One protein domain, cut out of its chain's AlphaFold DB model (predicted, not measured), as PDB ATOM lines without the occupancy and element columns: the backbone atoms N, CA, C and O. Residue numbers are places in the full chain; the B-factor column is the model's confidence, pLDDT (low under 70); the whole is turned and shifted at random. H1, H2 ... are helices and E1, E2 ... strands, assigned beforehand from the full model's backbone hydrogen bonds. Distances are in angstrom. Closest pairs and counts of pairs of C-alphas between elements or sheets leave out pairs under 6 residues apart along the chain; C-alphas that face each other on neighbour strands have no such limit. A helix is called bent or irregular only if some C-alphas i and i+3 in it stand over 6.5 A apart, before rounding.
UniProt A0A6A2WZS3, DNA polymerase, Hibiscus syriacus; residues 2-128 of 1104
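Overview. This is residues 2 to 128 of the 1104 residues of the protein "DNA polymerase" of Hibiscus syriacus (UniProt A0A6A2WZS3). A small sheet of two parallel strands, E1 and E2, lies between short helices and loops gathered about H2, with H3 and H4, and the last part of the long helix H6, whose residues 112 to 120 run past it. The first part of H6 leads away from the sheet and makes a corner with H5. The printed part has 127 residues, with seven named helices and two named strands in the order H1, E1, H2, H3, H4, E2, H5, H6, H7. It is mostly helix and compact, with a radius of gyration of the C-alphas of 15.9 A and spans of 41 by 39 by 35 A.

Along the chain. H1 is residues 2 to 7, from C-alpha 2 at (11.631, 18.368, 10.180). E1, residues 11 to 15, is 13.4 A long. H2, residues 17 to 31, is 19.0 A long and irregular, with C-alphas 19 and 22 7.4 A apart. H3 is residues 36 to 42 and H4 residues 66 to 70. E2, residues 76 to 80, is 13.5 A long. H5, residues 89 to 95, is only just irregular: C-alphas 90 and 93 are 6.8 A apart. H6, residues 99 to 122, is 34.3 A long. H7, residues 125 to 128, ends with C-alpha 128 at (17.914, 41.727, -7.947).

Arrangement. E1 and E2 are parallel neighbours at 17 degrees; N 12 and O 76, and N 78 and O 12, are each 2.8 A apart, within hydrogen-bond range. E1, H2 H3 H4, E2 make a strand-helix-strand unit, two parallel neighbour strands with helices between them along the chain. The closest C-alphas of H2 and E2 are those of Ile 17 and Ser 79, 5.4 A apart; those of E1 and H6 are Gly 14 and Ser 116, 5.1 A. H2 touches H4, closest at the C-alphas of Asp 23 and Ile 68, 6.7 A. H1 touches H3 at a steep tilt of 43 degrees, the same way, closest at the C-alphas of Tyr 5 and Lys 41, 5.9 A. H6 touches H5 with residues 101 to 105 alone, at a steep tilt of 51 degrees, opposite ways; C-alphas 95 and 101 are closest, at 4.7 A. H2 and H6 are apart. Every O i to N i+4 pair is within hydrogen-bond range in H1, H4 and H6, against 9 of 11 in H2, 1 of 3 in H3 and 1 of 3 in H5; O i to N i+3 pairs within range are 2 of 4 in H3 and 3 of 4 in H5, and H7 is too short for an O i to N i+4 pair.

Size, cuts and confidence. The C-alphas farthest apart, those of Gln 97 and Leu 128, are 45.1 A apart. The printed part has no cut. The link from H3 to H4, residues 43 to 65, is long. The mean pLDDT of the printed part is 76.7, with residues 54 to 66 and 81 to 86 under 70.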
ATOM      1  N   ILE A   2      10.366  19.037   9.817       78.62
ATOM      2  CA  ILE A   2      11.631  18.368  10.180       78.62
ATOM      3  C   ILE A   2      12.625  18.389   9.011       78.62
ATOM      4  O   ILE A   2      13.742  18.852   9.192       78.62
ATOM      5  N   GLU A   3      12.194  17.989   7.811       78.88
ATOM      6  CA  GLU A   3      13.051  18.052   6.616       78.88
ATOM      7  C   GLU A   3      13.493  19.482   6.289       78.88
ATOM      8  O   GLU A   3      14.659  19.722   6.017       78.88
ATOM      9  N   LEU A   4      12.601  20.465   6.446       79.94
ATOM     10  CA  LEU A   4      12.959  21.873   6.269       79.94
ATOM     11  C   LEU A   4      14.037  22.343   7.264       79.94
ATOM     12  O   LEU A   4      14.907  23.127   6.904       79.94
ATOM     13  N   TYR A   5      13.986  21.858   8.507       81.75
ATOM     14  CA  TYR A   5      15.005  22.144   9.516       81.75
ATOM     15  C   TYR A   5      16.342  21.467   9.200       81.75
ATOM     16  O   TYR A   5      17.379  22.077   9.420       81.75
ATOM     17  N   LYS A   6      16.322  20.235   8.671       84.31
ATOM     18  CA  LYS A   6      17.535  19.521   8.238       84.31
ATOM     19  C   LYS A   6      18.200  20.195   7.037       84.31
ATOM     20  O   LYS A   6      19.416  20.318   7.021       84.31
ATOM     21  N   LEU A   7      17.400  20.626   6.061       85.94
ATOM     22  CA  LEU A   7      17.871  21.351   4.876       85.94
ATOM     23  C   LEU A   7      18.361  22.767   5.210       85.94
ATOM     24  O   LEU A   7      19.159  23.326   4.470       85.94
ATOM     25  N   ASP A   8      17.822  23.354   6.281       86.19
ATOM     26  CA  ASP A   8      18.040  24.726   6.738       86.19
ATOM     27  C   ASP A   8      18.088  25.788   5.624       86.19
ATOM     28  O   ASP A   8      18.959  26.655   5.581       86.19
ATOM     29  N   SER A   9      17.099  25.768   4.730       85.12
ATOM     30  CA  SER A   9      17.068  26.671   3.579       85.12
ATOM     31  C   SER A   9      16.964  28.157   3.964       85.12
ATOM     32  O   SER A   9      16.083  28.576   4.720       85.12
ATOM     33  N   ASP A  10      17.827  28.999   3.390       85.62
ATOM     34  CA  ASP A  10      17.768  30.458   3.588       85.62
ATOM     35  C   ASP A  10      16.547  31.102   2.923       85.62
ATOM     36  O   ASP A  10      16.041  32.131   3.383       85.62
ATOM     37  N   VAL A  11      16.077  30.497   1.830       85.25
ATOM     38  CA  VAL A  11      14.978  30.992   1.006       85.25
ATOM     39  C   VAL A  11      13.918  29.908   0.850       85.25
ATOM     40  O   VAL A  11      14.213  28.784   0.451       85.25
ATOM     41  N   LEU A  12      12.668  30.273   1.118       85.50
ATOM     42  CA  LEU A  12      11.481  29.504   0.773       85.50
ATOM     43  C   LEU A  12      10.892  30.076  -0.515       85.50
ATOM     44  O   LEU A  12      10.629  31.276  -0.587       85.50
ATOM     45  N   ALA A  13      10.683  29.235  -1.520       84.69
ATOM     46  CA  ALA A  13      10.121  29.621  -2.808       84.69
ATOM     47  C   ALA A  13       8.895  28.761  -3.123       84.69
ATOM     48  O   ALA A  13       8.911  27.555  -2.897       84.69
ATOM     49  N   GLY A  14       7.835  29.381  -3.640       80.12
ATOM     50  CA  GLY A  14       6.636  28.671  -4.086       80.12
ATOM     51  C   GLY A  14       5.531  29.616  -4.538       80.12
ATOM     52  O   GLY A  14       5.716  30.833  -4.611       80.12
ATOM     53  N   HIS A  15       4.368  29.059  -4.852       82.00
ATOM     54  CA  HIS A  15       3.238  29.798  -5.400       82.00
ATOM     55  C   HIS A  15       2.228  30.178  -4.309       82.00
ATOM     56  O   HIS A  15       1.704  29.321  -3.623       82.00
ATOM     57  N   ASN A  16       1.893  31.464  -4.178       77.81
ATOM     58  CA  ASN A  16       0.925  31.992  -3.205       77.81
ATOM     59  C   ASN A  16       1.162  31.564  -1.739       77.81
ATOM     60  O   ASN A  16       0.234  31.591  -0.928       77.81
ATOM     61  N   ILE A  17       2.412  31.259  -1.367       80.69
ATOM     62  CA  ILE A  17       2.765  30.851  -0.001       80.69
ATOM     63  C   ILE A  17       2.295  31.891   1.014       80.69
ATOM     64  O   ILE A  17       1.680  31.561   2.023       80.69
ATOM     65  N   SER A  18       2.564  33.169   0.737       76.25
ATOM     66  CA  SER A  18       2.193  34.252   1.650       76.25
ATOM     67  C   SER A  18       0.687  34.511   1.699       76.25
ATOM     68  O   SER A  18       0.207  35.018   2.699       76.25
ATOM     69  N   GLY A  19      -0.070  34.202   0.646       71.75
ATOM     70  CA  GLY A  19      -1.504  34.494   0.589       71.75
ATOM     71  C   GLY A  19      -2.402  33.328   0.996       71.75
ATOM     72  O   GLY A  19      -3.588  33.555   1.216       71.75
ATOM     73  N   PHE A  20      -1.871  32.102   1.055       78.69
ATOM     74  CA  PHE A  20      -2.660  30.899   1.315       78.69
ATOM     75  C   PHE A  20      -1.865  29.794   2.028       78.69
ATOM     76  O   PHE A  20      -2.223  29.440   3.149       78.69
ATOM     77  N   ASP A  21      -0.782  29.265   1.442       80.69
ATOM     78  CA  ASP A  21      -0.187  28.012   1.951       80.69
ATOM     79  C   ASP A  21       0.375  28.142   3.366       80.69
ATOM     80  O   ASP A  21       0.219  27.232   4.177       80.69
ATOM     81  N   LEU A  22       1.015  29.270   3.689       82.38
ATOM     82  CA  LEU A  22       1.580  29.495   5.019       82.38
ATOM     83  C   LEU A  22       0.482  29.624   6.082       82.38
ATOM     84  O   LEU A  22       0.641  29.112   7.188       82.38
ATOM     85  N   ASP A  23      -0.633  30.268   5.736       81.69
ATOM     86  CA  ASP A  23      -1.794  30.408   6.615       81.69
ATOM     87  C   ASP A  23      -2.437  29.043   6.891       81.69
ATOM     88  O   ASP A  23      -2.584  28.627   8.043       81.69
ATOM     89  N   VAL A  24      -2.705  28.275   5.827       82.75
ATOM     90  CA  VAL A  24      -3.242  26.913   5.928       82.75
ATOM     91  C   VAL A  24      -2.296  26.017   6.723       82.75
ATOM     92  O   VAL A  24      -2.744  25.322   7.632       82.75
ATOM     93  N   LEU A  25      -0.991  26.042   6.446       85.19
ATOM     94  CA  LEU A  25      -0.007  25.207   7.134       85.19
ATOM     95  C   LEU A  25       0.043  25.496   8.641       85.19
ATOM     96  O   LEU A  25       0.075  24.555   9.437       85.19
ATOM     97  N   LEU A  26       0.014  26.768   9.046       85.50
ATOM     98  CA  LEU A  26       0.023  27.156  10.461       85.50
ATOM     99  C   LEU A  26      -1.303  26.828  11.154       85.50
ATOM    100  O   LEU A  26      -1.286  26.263  12.248       85.50
ATOM    101  N   HIS A  27      -2.446  27.083  10.511       86.06
ATOM    102  CA  HIS A  27      -3.750  26.686  11.046       86.06
ATOM    103  C   HIS A  27      -3.882  25.165  11.176       86.06
ATOM    104  O   HIS A  27      -4.422  24.677  12.170       86.06
ATOM    105  N   ARG A  28      -3.355  24.390  10.219       83.69
ATOM    106  CA  ARG A  28      -3.303  22.922  10.299       83.69
ATOM    107  C   ARG A  28      -2.367  22.457  11.408       83.69
ATOM    108  O   ARG A  28      -2.732  21.543  12.139       83.69
ATOM    109  N   ALA A  29      -1.214  23.099  11.593       86.19
ATOM    110  CA  ALA A  29      -0.318  22.802  12.708       86.19
ATOM    111  C   ALA A  29      -0.991  23.063  14.067       86.19
ATOM    112  O   ALA A  29      -0.876  22.238  14.973       86.19
ATOM    113  N   GLN A  30      -1.753  24.155  14.188       85.75
ATOM    114  CA  GLN A  30      -2.540  24.460  15.383       85.75
ATOM    115  C   GLN A  30      -3.660  23.432  15.610       85.75
ATOM    116  O   GLN A  30      -3.793  22.906  16.714       85.75
ATOM    117  N   ALA A  31      -4.436  23.105  14.570       87.31
ATOM    118  CA  ALA A  31      -5.541  22.146  14.646       87.31
ATOM    119  C   ALA A  31      -5.065  20.724  14.990       87.31
ATOM    120  O   ALA A  31      -5.692  20.037  15.793       87.31
ATOM    121  N   CYS A  32      -3.925  20.307  14.437       87.56
ATOM    122  CA  CYS A  32      -3.289  19.024  14.734       87.56
ATOM    123  C   CYS A  32      -2.457  19.040  16.031       87.56
ATOM    124  O   CYS A  32      -1.782  18.054  16.316       87.56
ATOM    125  N   LYS A  33      -2.476  20.137  16.807       88.94
ATOM    126  CA  LYS A  33      -1.731  20.303  18.070       88.94
ATOM    127  C   LYS A  33      -0.230  20.000  17.938       88.94
ATOM    128  O   LYS A  33       0.368  19.389  18.821       88.94
ATOM    129  N   VAL A  34       0.388  20.428  16.836       87.38
ATOM    130  CA  VAL A  34       1.827  20.235  16.602       87.38
ATOM    131  C   VAL A  34       2.624  20.970  17.695       87.38
ATOM    132  O   VAL A  34       2.430  22.176  17.870       87.38
ATOM    133  N   PRO A  35       3.534  20.286  18.420       86.25
ATOM    134  CA  PRO A  35       4.339  20.888  19.482       86.25
ATOM    135  C   PRO A  35       5.127  22.124  19.036       86.25
ATOM    136  O   PRO A  35       5.567  22.218  17.885       86.25
ATOM    137  N   SER A  36       5.385  23.046  19.969       82.62
ATOM    138  CA  SER A  36       6.187  24.254  19.713       82.62
ATOM    139  C   SER A  36       7.593  23.954  19.215       82.62
ATOM    140  O   SER A  36       8.062  24.600  18.282       82.62
ATOM    141  N   SER A  37       8.200  22.882  19.723       83.62
ATOM    142  CA  SER A  37       9.491  22.359  19.265       83.62
ATOM    143  C   SER A  37       9.512  21.910  17.797       83.62
ATOM    144  O   SER A  37      10.594  21.713  17.240       83.62
ATOM    145  N   LEU A  38       8.350  21.731  17.158       84.75
ATOM    146  CA  LEU A  38       8.218  21.280  15.774       84.75
ATOM    147  C   LEU A  38       7.687  22.370  14.845       84.75
ATOM    148  O   LEU A  38       8.267  22.554  13.775       84.75
ATOM    149  N   TRP A  39       6.641  23.112  15.224       87.75
ATOM    150  CA  TRP A  39       6.103  24.147  14.335       87.75
ATOM    151  C   TRP A  39       7.045  25.347  14.211       87.75
ATOM    152  O   TRP A  39       7.191  25.877  13.111       87.75
ATOM    153  N   SER A  40       7.754  25.736  15.283       88.81
ATOM    154  CA  SER A  40       8.663  26.892  15.237       88.81
ATOM    155  C   SER A  40       9.864  26.664  14.313       88.81
ATOM    156  O   SER A  40      10.523  27.619  13.915       88.81
ATOM    157  N   LYS A  41      10.143  25.405  13.939       89.06
ATOM    158  CA  LYS A  41      11.181  25.028  12.965       89.06
ATOM    159  C   LYS A  41      10.862  25.463  11.531       89.06
ATOM    160  O   LYS A  41      11.719  25.343  10.658       89.06
ATOM    161  N   ILE A  42       9.640  25.939  11.269       88.00
ATOM    162  CA  ILE A  42       9.305  26.578   9.992       88.00
ATOM    163  C   ILE A  42      10.122  27.864   9.784       88.00
ATOM    164  O   ILE A  42      10.611  28.109   8.684       88.00
ATOM    165  N   GLY A  43      10.336  28.638  10.850       86.62
ATOM    166  CA  GLY A  43      11.300  29.732  10.904       86.62
ATOM    167  C   GLY A  43      12.656  29.263  11.435       86.62
ATOM    168  O   GLY A  43      12.931  28.066  11.541       86.62
ATOM    169  N   ARG A  44      13.519  30.220  11.780       87.75
ATOM    170  CA  ARG A  44      14.783  29.973  12.500       87.75
ATOM    171  C   ARG A  44      14.738  30.439  13.956       87.75
ATOM    172  O   ARG A  44      15.602  30.070  14.746       87.75
ATOM    173  N   LEU A  45      13.728  31.223  14.330       86.50
ATOM    174  CA  LEU A  45      13.551  31.701  15.696       86.50
ATOM    175  C   LEU A  45      12.716  30.699  16.501       86.50
ATOM    176  O   LEU A  45      11.568  30.410  16.165       86.50
ATOM    177  N   LYS A  46      13.297  30.160  17.577       84.88
ATOM    178  CA  LYS A  46      12.578  29.273  18.499       84.88
ATOM    179  C   LYS A  46      11.499  30.079  19.220       84.88
ATOM    180  O   LYS A  46      11.823  30.987  19.979       84.88
ATOM    181  N   SER A  47      10.234  29.732  18.997       82.94
ATOM    182  CA  SER A  47       9.098  30.357  19.675       82.94
ATOM    183  C   SER A  47       8.332  29.325  20.488       82.94
ATOM    184  O   SER A  47       7.941  28.280  19.969       82.94
ATOM    185  N   ALA A  48       8.094  29.636  21.762       82.56
ATOM    186  CA  ALA A  48       7.296  28.794  22.647       82.56
ATOM    187  C   ALA A  48       5.790  28.906  22.351       82.56
ATOM    188  O   ALA A  48       5.054  27.939  22.536       82.56
ATOM    189  N   VAL A  49       5.340  30.069  21.867       82.75
ATOM    190  CA  VAL A  49       3.922  30.394  21.679       82.75
ATOM    191  C   VAL A  49       3.660  30.751  20.221       82.75
ATOM    192  O   VAL A  49       4.386  31.547  19.620       82.75
ATOM    193  N   MET A  50       2.627  30.140  19.640       83.00
ATOM    194  CA  MET A  50       2.191  30.469  18.285       83.00
ATOM    195  C   MET A  50       1.471  31.830  18.289       83.00
ATOM    196  O   MET A  50       0.621  32.053  19.156       83.00
ATOM    197  N   PRO A  51       1.780  32.743  17.350       80.88
ATOM    198  CA  PRO A  51       1.055  34.002  17.203       80.88
ATOM    199  C   PRO A  51      -0.446  33.771  16.996       80.88
ATOM    200  O   PRO A  51      -0.858  32.755  16.437       80.88
ATOM    201  N   LYS A  52      -1.282  34.732  17.409       78.19
ATOM    202  CA  LYS A  52      -2.727  34.661  17.155       78.19
ATOM    203  C   LYS A  52      -2.992  34.715  15.647       78.19
ATOM    204  O   LYS A  52      -2.748  35.736  15.009       78.19
ATOM    205  N   LEU A  53      -3.520  33.622  15.101       73.56
ATOM    206  CA  LEU A  53      -3.963  33.516  13.713       73.56
ATOM    207  C   LEU A  53      -5.380  34.120  13.600       73.56
ATOM    208  O   LEU A  53      -6.382  33.429  13.775       73.56
ATOM    209  N   THR A  54      -5.488  35.444  13.443       60.19
ATOM    210  CA  THR A  54      -6.782  36.150  13.346       60.19
ATOM    211  C   THR A  54      -7.367  36.077  11.933       60.19
ATOM    212  O   THR A  54      -6.735  36.547  10.988       60.19
ATOM    213  N   LYS A  55      -8.610  35.585  11.801       49.94
ATOM    214  CA  LYS A  55      -9.434  35.691  10.583       49.94
ATOM    215  C   LYS A  55     -10.018  37.103  10.446       49.94
ATOM    216  O   LYS A  55     -11.191  37.320  10.733       49.94
ATOM    217  N   GLU A  56      -9.222  38.074  10.019       40.22
ATOM    218  CA  GLU A  56      -9.802  39.271   9.401       40.22
ATOM    219  C   GLU A  56      -9.915  39.034   7.895       40.22
ATOM    220  O   GLU A  56      -8.975  38.536   7.288       40.22
ATOM    221  N   ASN A  57     -11.080  39.359   7.322       41.06
ATOM    222  CA  ASN A  57     -11.442  39.226   5.907       41.06
ATOM    223  C   ASN A  57     -10.267  39.453   4.938       41.06
ATOM    224  O   ASN A  57     -10.019  40.579   4.497       41.06
ATOM    225  N   THR A  58      -9.586  38.383   4.539       40.00
ATOM    226  CA  THR A  58      -8.597  38.432   3.470       40.00
ATOM    227  C   THR A  58      -9.292  38.116   2.159       40.00
ATOM    228  O   THR A  58      -9.560  36.978   1.784       40.00
ATOM    229  N   ILE A  59      -9.597  39.195   1.444       35.50
ATOM    230  CA  ILE A  59      -9.766  39.192  -0.006       35.50
ATOM    231  C   ILE A  59      -8.632  38.344  -0.606       35.50
ATOM    232  O   ILE A  59      -7.464  38.526  -0.244       35.50
ATOM    233  N   PHE A  60      -8.979  37.421  -1.504       30.88
ATOM    234  CA  PHE A  60      -8.026  36.570  -2.219       30.88
ATOM    235  C   PHE A  60      -6.886  37.439  -2.794       30.88
ATOM    236  O   PHE A  60      -7.139  38.325  -3.609       30.88
ATOM    237  N   GLY A  61      -5.648  37.238  -2.320       38.12
ATOM    238  CA  GLY A  61      -4.462  37.997  -2.755       38.12
ATOM    239  C   GLY A  61      -3.939  39.103  -1.818       38.12
ATOM    240  O   GLY A  61      -3.022  39.819  -2.215       38.12
ATOM    241  N   SER A  62      -4.454  39.256  -0.589       42.72
ATOM    242  CA  SER A  62      -4.031  40.337   0.334       42.72
ATOM    243  C   SER A  62      -2.721  40.098   1.123       42.72
ATOM    244  O   SER A  62      -2.316  40.981   1.880       42.72
ATOM    245  N   GLY A  63      -2.035  38.963   0.942       55.47
ATOM    246  CA  GLY A  63      -0.800  38.619   1.669       55.47
ATOM    247  C   GLY A  63      -1.014  38.249   3.149       55.47
ATOM    248  O   GLY A  63      -2.064  38.523   3.728       55.47
ATOM    249  N   ALA A  64      -0.019  37.593   3.754       61.28
ATOM    250  CA  ALA A  64      -0.083  37.086   5.127       61.28
ATOM    251  C   ALA A  64      -0.067  38.223   6.151       61.28
ATOM    252  O   ALA A  64       0.644  39.220   5.991       61.28
ATOM    253  N   CYS A  65      -0.805  38.052   7.250       66.88
ATOM    254  CA  CYS A  65      -0.780  39.018   8.340       66.88
ATOM    255  C   CYS A  65       0.615  39.056   9.003       66.88
ATOM    256  O   CYS A  65       1.341  38.056   8.986       66.88
ATOM    257  N   PRO A  66       1.004  40.176   9.642       68.38
ATOM    258  CA  PRO A  66       2.294  40.281  10.327       68.38
ATOM    259  C   PRO A  66       2.540  39.168  11.361       68.38
ATOM    260  O   PRO A  66       3.674  38.727  11.529       68.38
ATOM    261  N   GLY A  67       1.475  38.676  12.009       70.81
ATOM    262  CA  GLY A  67       1.535  37.539  12.929       70.81
ATOM    263  C   GLY A  67       1.961  36.238  12.242       70.81
ATOM    264  O   GLY A  67       2.903  35.597  12.694       70.81
ATOM    265  N   ILE A  68       1.347  35.893  11.109       76.50
ATOM    266  CA  ILE A  68       1.714  34.725  10.287       76.50
ATOM    267  C   ILE A  68       3.141  34.865   9.746       76.50
ATOM    268  O   ILE A  68       3.935  33.928   9.816       76.50
ATOM    269  N   MET A  69       3.497  36.056   9.265       76.81
ATOM    270  CA  MET A  69       4.835  36.337   8.742       76.81
ATOM    271  C   MET A  69       5.929  36.247   9.814       76.81
ATOM    272  O   MET A  69       7.066  35.904   9.496       76.81
ATOM    273  N   SER A  70       5.608  36.494  11.085       79.56
ATOM    274  CA  SER A  70       6.572  36.330  12.180       79.56
ATOM    275  C   SER A  70       6.985  34.869  12.407       79.56
ATOM    276  O   SER A  70       8.102  34.616  12.852       79.56
ATOM    277  N   CYS A  71       6.146  33.895  12.029       82.75
ATOM    278  CA  CYS A  71       6.451  32.469  12.183       82.75
ATOM    279  C   CYS A  71       7.613  31.999  11.298       82.75
ATOM    280  O   CYS A  71       8.275  31.022  11.634       82.75
ATOM    281  N   ILE A  72       7.879  32.692  10.185       83.00
ATOM    282  CA  ILE A  72       8.996  32.386   9.278       83.00
ATOM    283  C   ILE A  72      10.228  33.265   9.541       83.00
ATOM    284  O   ILE A  72      11.126  33.344   8.701       83.00
ATOM    285  N   ALA A  73      10.285  33.939  10.696       81.44
ATOM    286  CA  ALA A  73      11.391  34.819  11.051       81.44
ATOM    287  C   ALA A  73      12.753  34.125  10.885       81.44
ATOM    288  O   ALA A  73      12.959  32.988  11.320       81.44
ATOM    289  N   GLY A  74      13.685  34.837  10.247       76.56
ATOM    290  CA  GLY A  74      15.021  34.339   9.915       76.56
ATOM    291  C   GLY A  74      15.133  33.619   8.566       76.56
ATOM    292  O   GLY A  74      16.244  33.239   8.205       76.56
ATOM    293  N   ARG A  75      14.037  33.468   7.806       80.88
ATOM    294  CA  ARG A  75      14.050  32.973   6.416       80.88
ATOM    295  C   ARG A  75      13.507  34.019   5.442       80.88
ATOM    296  O   ARG A  75      12.686  34.864   5.802       80.88
ATOM    297  N   LEU A  76      13.966  33.959   4.196       79.38
ATOM    298  CA  LEU A  76      13.453  34.771   3.090       79.38
ATOM    299  C   LEU A  76      12.309  34.021   2.395       79.38
ATOM    300  O   LEU A  76      12.353  32.800   2.290       79.38
ATOM    301  N   LEU A  77      11.292  34.740   1.911       79.94
ATOM    302  CA  LEU A  77      10.127  34.142   1.250       79.94
ATOM    303  C   LEU A  77       9.889  34.755  -0.134       79.94
ATOM    304  O   LEU A  77       9.651  35.959  -0.251       79.94
ATOM    305  N   TYR A  78       9.884  33.904  -1.158       81.25
ATOM    306  CA  TYR A  78       9.420  34.189  -2.510       81.25
ATOM    307  C   TYR A  78       8.059  33.516  -2.751       81.25
ATOM    308  O   TYR A  78       7.905  32.314  -2.552       81.25
ATOM    309  N   SER A  79       7.070  34.309  -3.174       75.25
ATOM    310  CA  SER A  79       5.686  33.872  -3.393       75.25
ATOM    311  C   SER A  79       5.226  34.305  -4.787       75.25
ATOM    312  O   SER A  79       4.870  35.468  -4.982       75.25
ATOM    313  N   ALA A  80       5.221  33.389  -5.754       73.00
ATOM    314  CA  ALA A  80       4.711  33.645  -7.101       73.00
ATOM    315  C   ALA A  80       3.180  33.832  -7.093       73.00
ATOM    316  O   ALA A  80       2.491  33.268  -6.247       73.00
ATOM    317  N   GLN A  81       2.641  34.621  -8.031       64.44
ATOM    318  CA  GLN A  81       1.189  34.853  -8.183       64.44
ATOM    319  C   GLN A  81       0.588  34.226  -9.455       64.44
ATOM    320  O   GLN A  81      -0.594  34.416  -9.733       64.44
ATOM    321  N   GLN A  82       1.395  33.537 -10.266       56.91
ATOM    322  CA  GLN A  82       0.945  32.906 -11.509       56.91
ATOM    323  C   GLN A  82       0.885  31.389 -11.332       56.91
ATOM    324  O   GLN A  82       1.864  30.790 -10.892       56.91
ATOM    325  N   ARG A  83      -0.270  30.795 -11.659       55.09
ATOM    326  CA  ARG A  83      -0.558  29.367 -11.481       55.09
ATOM    327  C   ARG A  83      -0.315  28.551 -12.755       55.09
ATOM    328  O   ARG A  83      -0.781  28.970 -13.819       55.09
ATOM    329  N   PRO A  84       0.292  27.361 -12.636       55.38
ATOM    330  CA  PRO A  84       0.117  26.259 -13.576       55.38
ATOM    331  C   PRO A  84      -1.289  25.627 -13.468       55.38
ATOM    332  O   PRO A  84      -2.146  26.068 -12.703       55.38
ATOM    333  N   LYS A  85      -1.556  24.624 -14.306       54.72
ATOM    334  CA  LYS A  85      -2.858  23.966 -14.507       54.72
ATOM    335  C   LYS A  85      -3.391  23.323 -13.211       54.72
ATOM    336  O   LYS A  85      -2.724  22.490 -12.623       54.72
ATOM    337  N   GLU A  86      -4.609  23.680 -12.802       63.78
ATOM    338  CA  GLU A  86      -5.156  23.328 -11.480       63.78
ATOM    339  C   GLU A  86      -5.988  22.029 -11.500       63.78
ATOM    340  O   GLU A  86      -6.880  21.866 -12.338       63.78
ATOM    341  N   ILE A  87      -5.723  21.125 -10.548       74.62
ATOM    342  CA  ILE A  87      -6.622  20.012 -10.202       74.62
ATOM    343  C   ILE A  87      -7.741  20.584  -9.331       74.62
ATOM    344  O   ILE A  87      -7.479  21.204  -8.300       74.62
ATOM    345  N   ALA A  88      -8.997  20.391  -9.733       76.44
ATOM    346  CA  ALA A  88     -10.111  20.962  -8.995       76.44
ATOM    347  C   ALA A  88     -10.304  20.243  -7.638       76.44
ATOM    348  O   ALA A  88     -10.188  19.016  -7.583       76.44
ATOM    349  N   PRO A  89     -10.637  20.952  -6.538       72.94
ATOM    350  CA  PRO A  89     -10.744  20.348  -5.204       72.94
ATOM    351  C   PRO A  89     -11.704  19.155  -5.121       72.94
ATOM    352  O   PRO A  89     -11.450  18.208  -4.380       72.94
ATOM    353  N   GLN A  90     -12.781  19.171  -5.912       79.38
ATOM    354  CA  GLN A  90     -13.748  18.075  -5.993       79.38
ATOM    355  C   GLN A  90     -13.176  16.781  -6.593       79.38
ATOM    356  O   GLN A  90     -13.721  15.706  -6.348       79.38
ATOM    357  N   ASP A  91     -12.083  16.866  -7.355       78.62
ATOM    358  CA  ASP A  91     -11.453  15.715  -8.001       78.62
ATOM    359  C   ASP A  91     -10.397  15.055  -7.104       78.62
ATOM    360  O   ASP A  91     -10.062  13.892  -7.314       78.62
ATOM    361  N   ILE A  92      -9.916  15.749  -6.064       77.81
ATOM    362  CA  ILE A  92      -8.878  15.248  -5.148       77.81
ATOM    363  C   ILE A  92      -9.290  13.930  -4.469       77.81
ATOM    364  O   ILE A  92      -8.498  12.991  -4.525       77.81
ATOM    365  N   PRO A  93     -10.505  13.766  -3.897       83.44
ATOM    366  CA  PRO A  93     -10.890  12.502  -3.260       83.44
ATOM    367  C   PRO A  93     -10.868  11.301  -4.214       83.44
ATOM    368  O   PRO A  93     -10.556  10.190  -3.797       83.44
ATOM    369  N   ARG A  94     -11.152  11.519  -5.507       79.31
ATOM    370  CA  ARG A  94     -11.107  10.459  -6.528       79.31
ATOM    371  C   ARG A  94      -9.680   9.996  -6.807       79.31
ATOM    372  O   ARG A  94      -9.474   8.837  -7.143       79.31
ATOM    373  N   ARG A  95      -8.687  10.867  -6.618       72.94
ATOM    374  CA  ARG A  95      -7.274  10.535  -6.837       72.94
ATOM    375  C   ARG A  95      -6.692   9.596  -5.779       72.94
ATOM    376  O   ARG A  95      -5.706   8.937  -6.055       72.94
ATOM    377  N   PHE A  96      -7.332   9.460  -4.617       78.25
ATOM    378  CA  PHE A  96      -6.943   8.482  -3.591       78.25
ATOM    379  C   PHE A  96      -7.487   7.066  -3.852       78.25
ATOM    380  O   PHE A  96      -7.241   6.168  -3.050       78.25
ATOM    381  N   GLN A  97      -8.249   6.852  -4.935       79.50
ATOM    382  CA  GLN A  97      -8.889   5.561  -5.214       79.50
ATOM    383  C   GLN A  97      -7.928   4.514  -5.785       79.50
ATOM    384  O   GLN A  97      -8.144   3.326  -5.559       79.50
ATOM    385  N   THR A  98      -6.883   4.930  -6.505       81.75
ATOM    386  CA  THR A  98      -5.864   4.021  -7.048       81.75
ATOM    387  C   THR A  98      -4.462   4.590  -6.849       81.75
ATOM    388  O   THR A  98      -4.283   5.802  -6.709       81.75
ATOM    389  N   SER A  99      -3.457   3.711  -6.837       74.50
ATOM    390  CA  SER A  99      -2.045   4.086  -6.725       74.50
ATOM    391  C   SER A  99      -1.591   5.005  -7.856       74.50
ATOM    392  O   SER A  99      -0.828   5.934  -7.617       74.50
ATOM    393  N   GLU A 100      -2.083   4.785  -9.074       78.69
ATOM    394  CA  GLU A 100      -1.696   5.549 -10.265       78.69
ATOM    395  C   GLU A 100      -2.209   6.986 -10.169       78.69
ATOM    396  O   GLU A 100      -1.448   7.932 -10.344       78.69
ATOM    397  N   LEU A 101      -3.484   7.162  -9.806       74.81
ATOM    398  CA  LEU A 101      -4.080   8.489  -9.660       74.81
ATOM    399  C   LEU A 101      -3.481   9.266  -8.481       74.81
ATOM    400  O   LEU A 101      -3.430  10.499  -8.526       74.81
ATOM    401  N   LEU A 102      -3.038   8.559  -7.439       74.38
ATOM    402  CA  LEU A 102      -2.350   9.159  -6.303       74.38
ATOM    403  C   LEU A 102      -0.936   9.611  -6.691       74.38
ATOM    404  O   LEU A 102      -0.527  10.699  -6.291       74.38
ATOM    405  N   LEU A 103      -0.215   8.822  -7.493       77.19
ATOM    406  CA  LEU A 103       1.090   9.211  -8.037       77.19
ATOM    407  C   LEU A 103       0.973  10.423  -8.968       77.19
ATOM    408  O   LEU A 103       1.728  11.371  -8.792       77.19
ATOM    409  N   GLU A 104      -0.033  10.471  -9.849       79.19
ATOM    410  CA  GLU A 104      -0.303  11.657 -10.684       79.19
ATOM    411  C   GLU A 104      -0.543  12.924  -9.840       79.19
ATOM    412  O   GLU A 104      -0.111  14.022 -10.200       79.19
ATOM    413  N   LEU A 105      -1.238  12.792  -8.702       78.00
ATOM    414  CA  LEU A 105      -1.463  13.909  -7.781       78.00
ATOM    415  C   LEU A 105      -0.151  14.386  -7.134       78.00
ATOM    416  O   LEU A 105       0.042  15.592  -6.971       78.00
ATOM    417  N   ILE A 106       0.746  13.461  -6.778       79.50
ATOM    418  CA  ILE A 106       2.066  13.772  -6.210       79.50
ATOM    419  C   ILE A 106       2.957  14.451  -7.258       79.50
ATOM    420  O   ILE A 106       3.517  15.510  -6.975       79.50
ATOM    421  N   GLU A 107       3.024  13.907  -8.476       80.31
ATOM    422  CA  GLU A 107       3.797  14.462  -9.599       80.31
ATOM    423  C   GLU A 107       3.341  15.882  -9.965       80.31
ATOM    424  O   GLU A 107       4.164  16.763 -10.233       80.31
ATOM    425  N   SER A 108       2.031  16.147  -9.917       76.50
ATOM    426  CA  SER A 108       1.496  17.497 -10.120       76.50
ATOM    427  C   SER A 108       2.004  18.477  -9.058       76.50
ATOM    428  O   SER A 108       2.351  19.608  -9.392       76.50
ATOM    429  N   GLY A 109       2.066  18.055  -7.791       73.88
ATOM    430  CA  GLY A 109       2.588  18.883  -6.701       73.88
ATOM    431  C   GLY A 109       4.093  19.150  -6.818       73.88
ATOM    432  O   GLY A 109       4.546  20.263  -6.549       73.88
ATOM    433  N   GLU A 110       4.867  18.155  -7.254       78.88
ATOM    434  CA  GLU A 110       6.305  18.297  -7.515       78.88
ATOM    435  C   GLU A 110       6.579  19.252  -8.683       78.88
ATOM    436  O   GLU A 110       7.410  20.158  -8.572       78.88
ATOM    437  N   THR A 111       5.821  19.112  -9.772       78.75
ATOM    438  CA  THR A 111       5.922  19.977 -10.955       78.75
ATOM    439  C   THR A 111       5.669  21.443 -10.595       78.75
ATOM    440  O   THR A 111       6.420  22.325 -11.011       78.75
ATOM    441  N   ASP A 112       4.657  21.725  -9.768       76.44
ATOM    442  CA  ASP A 112       4.344  23.087  -9.321       76.44
ATOM    443  C   ASP A 112       5.470  23.710  -8.477       76.44
ATOM    444  O   ASP A 112       5.774  24.909  -8.602       76.44
ATOM    445  N   ALA A 113       6.121  22.905  -7.630       78.69
ATOM    446  CA  ALA A 113       7.280  23.336  -6.856       78.69
ATOM    447  C   ALA A 113       8.477  23.649  -7.771       78.69
ATOM    448  O   ALA A 113       9.111  24.699  -7.619       78.69
ATOM    449  N   TRP A 114       8.738  22.789  -8.760       80.00
ATOM    450  CA  TRP A 114       9.808  22.977  -9.740       80.00
ATOM    451  C   TRP A 114       9.596  24.235 -10.592       80.00
ATOM    452  O   TRP A 114      10.491  25.076 -10.673       80.00
ATOM    453  N   LEU A 115       8.386  24.448 -11.122       78.31
ATOM    454  CA  LEU A 115       8.038  25.639 -11.910       78.31
ATOM    455  C   LEU A 115       8.185  26.935 -11.101       78.31
ATOM    456  O   LEU A 115       8.661  27.952 -11.609       78.31
ATOM    457  N   SER A 116       7.798  26.914  -9.823       78.62
ATOM    458  CA  SER A 116       7.959  28.071  -8.933       78.62
ATOM    459  C   SER A 116       9.433  28.438  -8.732       78.62
ATOM    460  O   SER A 116       9.780  29.623  -8.676       78.62
ATOM    461  N   MET A 117      10.299  27.429  -8.633       81.19
ATOM    462  CA  MET A 117      11.744  27.595  -8.515       81.19
ATOM    463  C   MET A 117      12.368  28.075  -9.832       81.19
ATOM    464  O   MET A 117      13.131  29.043  -9.823       81.19
ATOM    465  N   GLU A 118      12.013  27.467 -10.964       81.25
ATOM    466  CA  GLU A 118      12.490  27.866 -12.293       81.25
ATOM    467  C   GLU A 118      12.143  29.331 -12.586       81.25
ATOM    468  O   GLU A 118      13.006  30.115 -12.983       81.25
ATOM    469  N   LEU A 119      10.913  29.750 -12.274       80.06
ATOM    470  CA  LEU A 119      10.473  31.133 -12.445       80.06
ATOM    471  C   LEU A 119      11.285  32.118 -11.588       80.06
ATOM    472  O   LEU A 119      11.614  33.214 -12.047       80.06
ATOM    473  N   MET A 120      11.633  31.745 -10.349       82.69
ATOM    474  CA  MET A 120      12.479  32.561  -9.468       82.69
ATOM    475  C   MET A 120      13.866  32.803 -10.084       82.69
ATOM    476  O   MET A 120      14.385  33.925 -10.010       82.69
ATOM    477  N   PHE A 121      14.457  31.767 -10.689       83.06
ATOM    478  CA  PHE A 121      15.757  31.850 -11.355       83.06
ATOM    479  C   PHE A 121      15.679  32.621 -12.672       83.06
ATOM    480  O   PHE A 121      16.480  33.532 -12.882       83.06
ATOM    481  N   HIS A 122      14.681  32.331 -13.510       82.12
ATOM    482  CA  HIS A 122      14.481  32.997 -14.797       82.12
ATOM    483  C   HIS A 122      14.330  34.516 -14.639       82.12
ATOM    484  O   HIS A 122      14.921  35.295 -15.382       82.12
ATOM    485  N   LEU A 123      13.608  34.952 -13.603       79.94
ATOM    486  CA  LEU A 123      13.415  36.367 -13.285       79.94
ATOM    487  C   LEU A 123      14.560  36.987 -12.462       79.94
ATOM    488  O   LEU A 123      14.483  38.164 -12.107       79.94
ATOM    489  N   SER A 124      15.614  36.229 -12.129       83.44
ATOM    490  CA  SER A 124      16.759  36.704 -11.330       83.44
ATOM    491  C   SER A 124      16.345  37.378 -10.009       83.44
ATOM    492  O   SER A 124      16.935  38.362  -9.552       83.44
ATOM    493  N   VAL A 125      15.303  36.845  -9.367       83.75
ATOM    494  CA  VAL A 125      14.625  37.487  -8.229       83.75
ATOM    495  C   VAL A 125      15.560  37.655  -7.027       83.75
ATOM    496  O   VAL A 125      15.556  38.704  -6.373       83.75
ATOM    497  N   LEU A 126      16.407  36.659  -6.755       84.31
ATOM    498  CA  LEU A 126      17.337  36.681  -5.623       84.31
ATOM    499  C   LEU A 126      18.437  37.734  -5.785       84.31
ATOM    500  O   LEU A 126      18.702  38.519  -4.868       84.31
ATOM    501  N   THR A 127      19.063  37.781  -6.960       85.44
ATOM    502  CA  THR A 127      20.171  38.697  -7.255       85.44
ATOM    503  C   THR A 127      19.690  40.144  -7.309       85.44
ATOM    504  O   THR A 127      20.329  41.019  -6.716       85.44
ATOM    505  N   LEU A 128      18.530  40.400  -7.921       84.56
ATOM    506  CA  LEU A 128      17.914  41.727  -7.947       84.56
ATOM    507  C   LEU A 128      17.523  42.198  -6.542       84.56
ATOM    508  O   LEU A 128      17.840  43.328  -6.158       84.56
TER     509      LEU A 128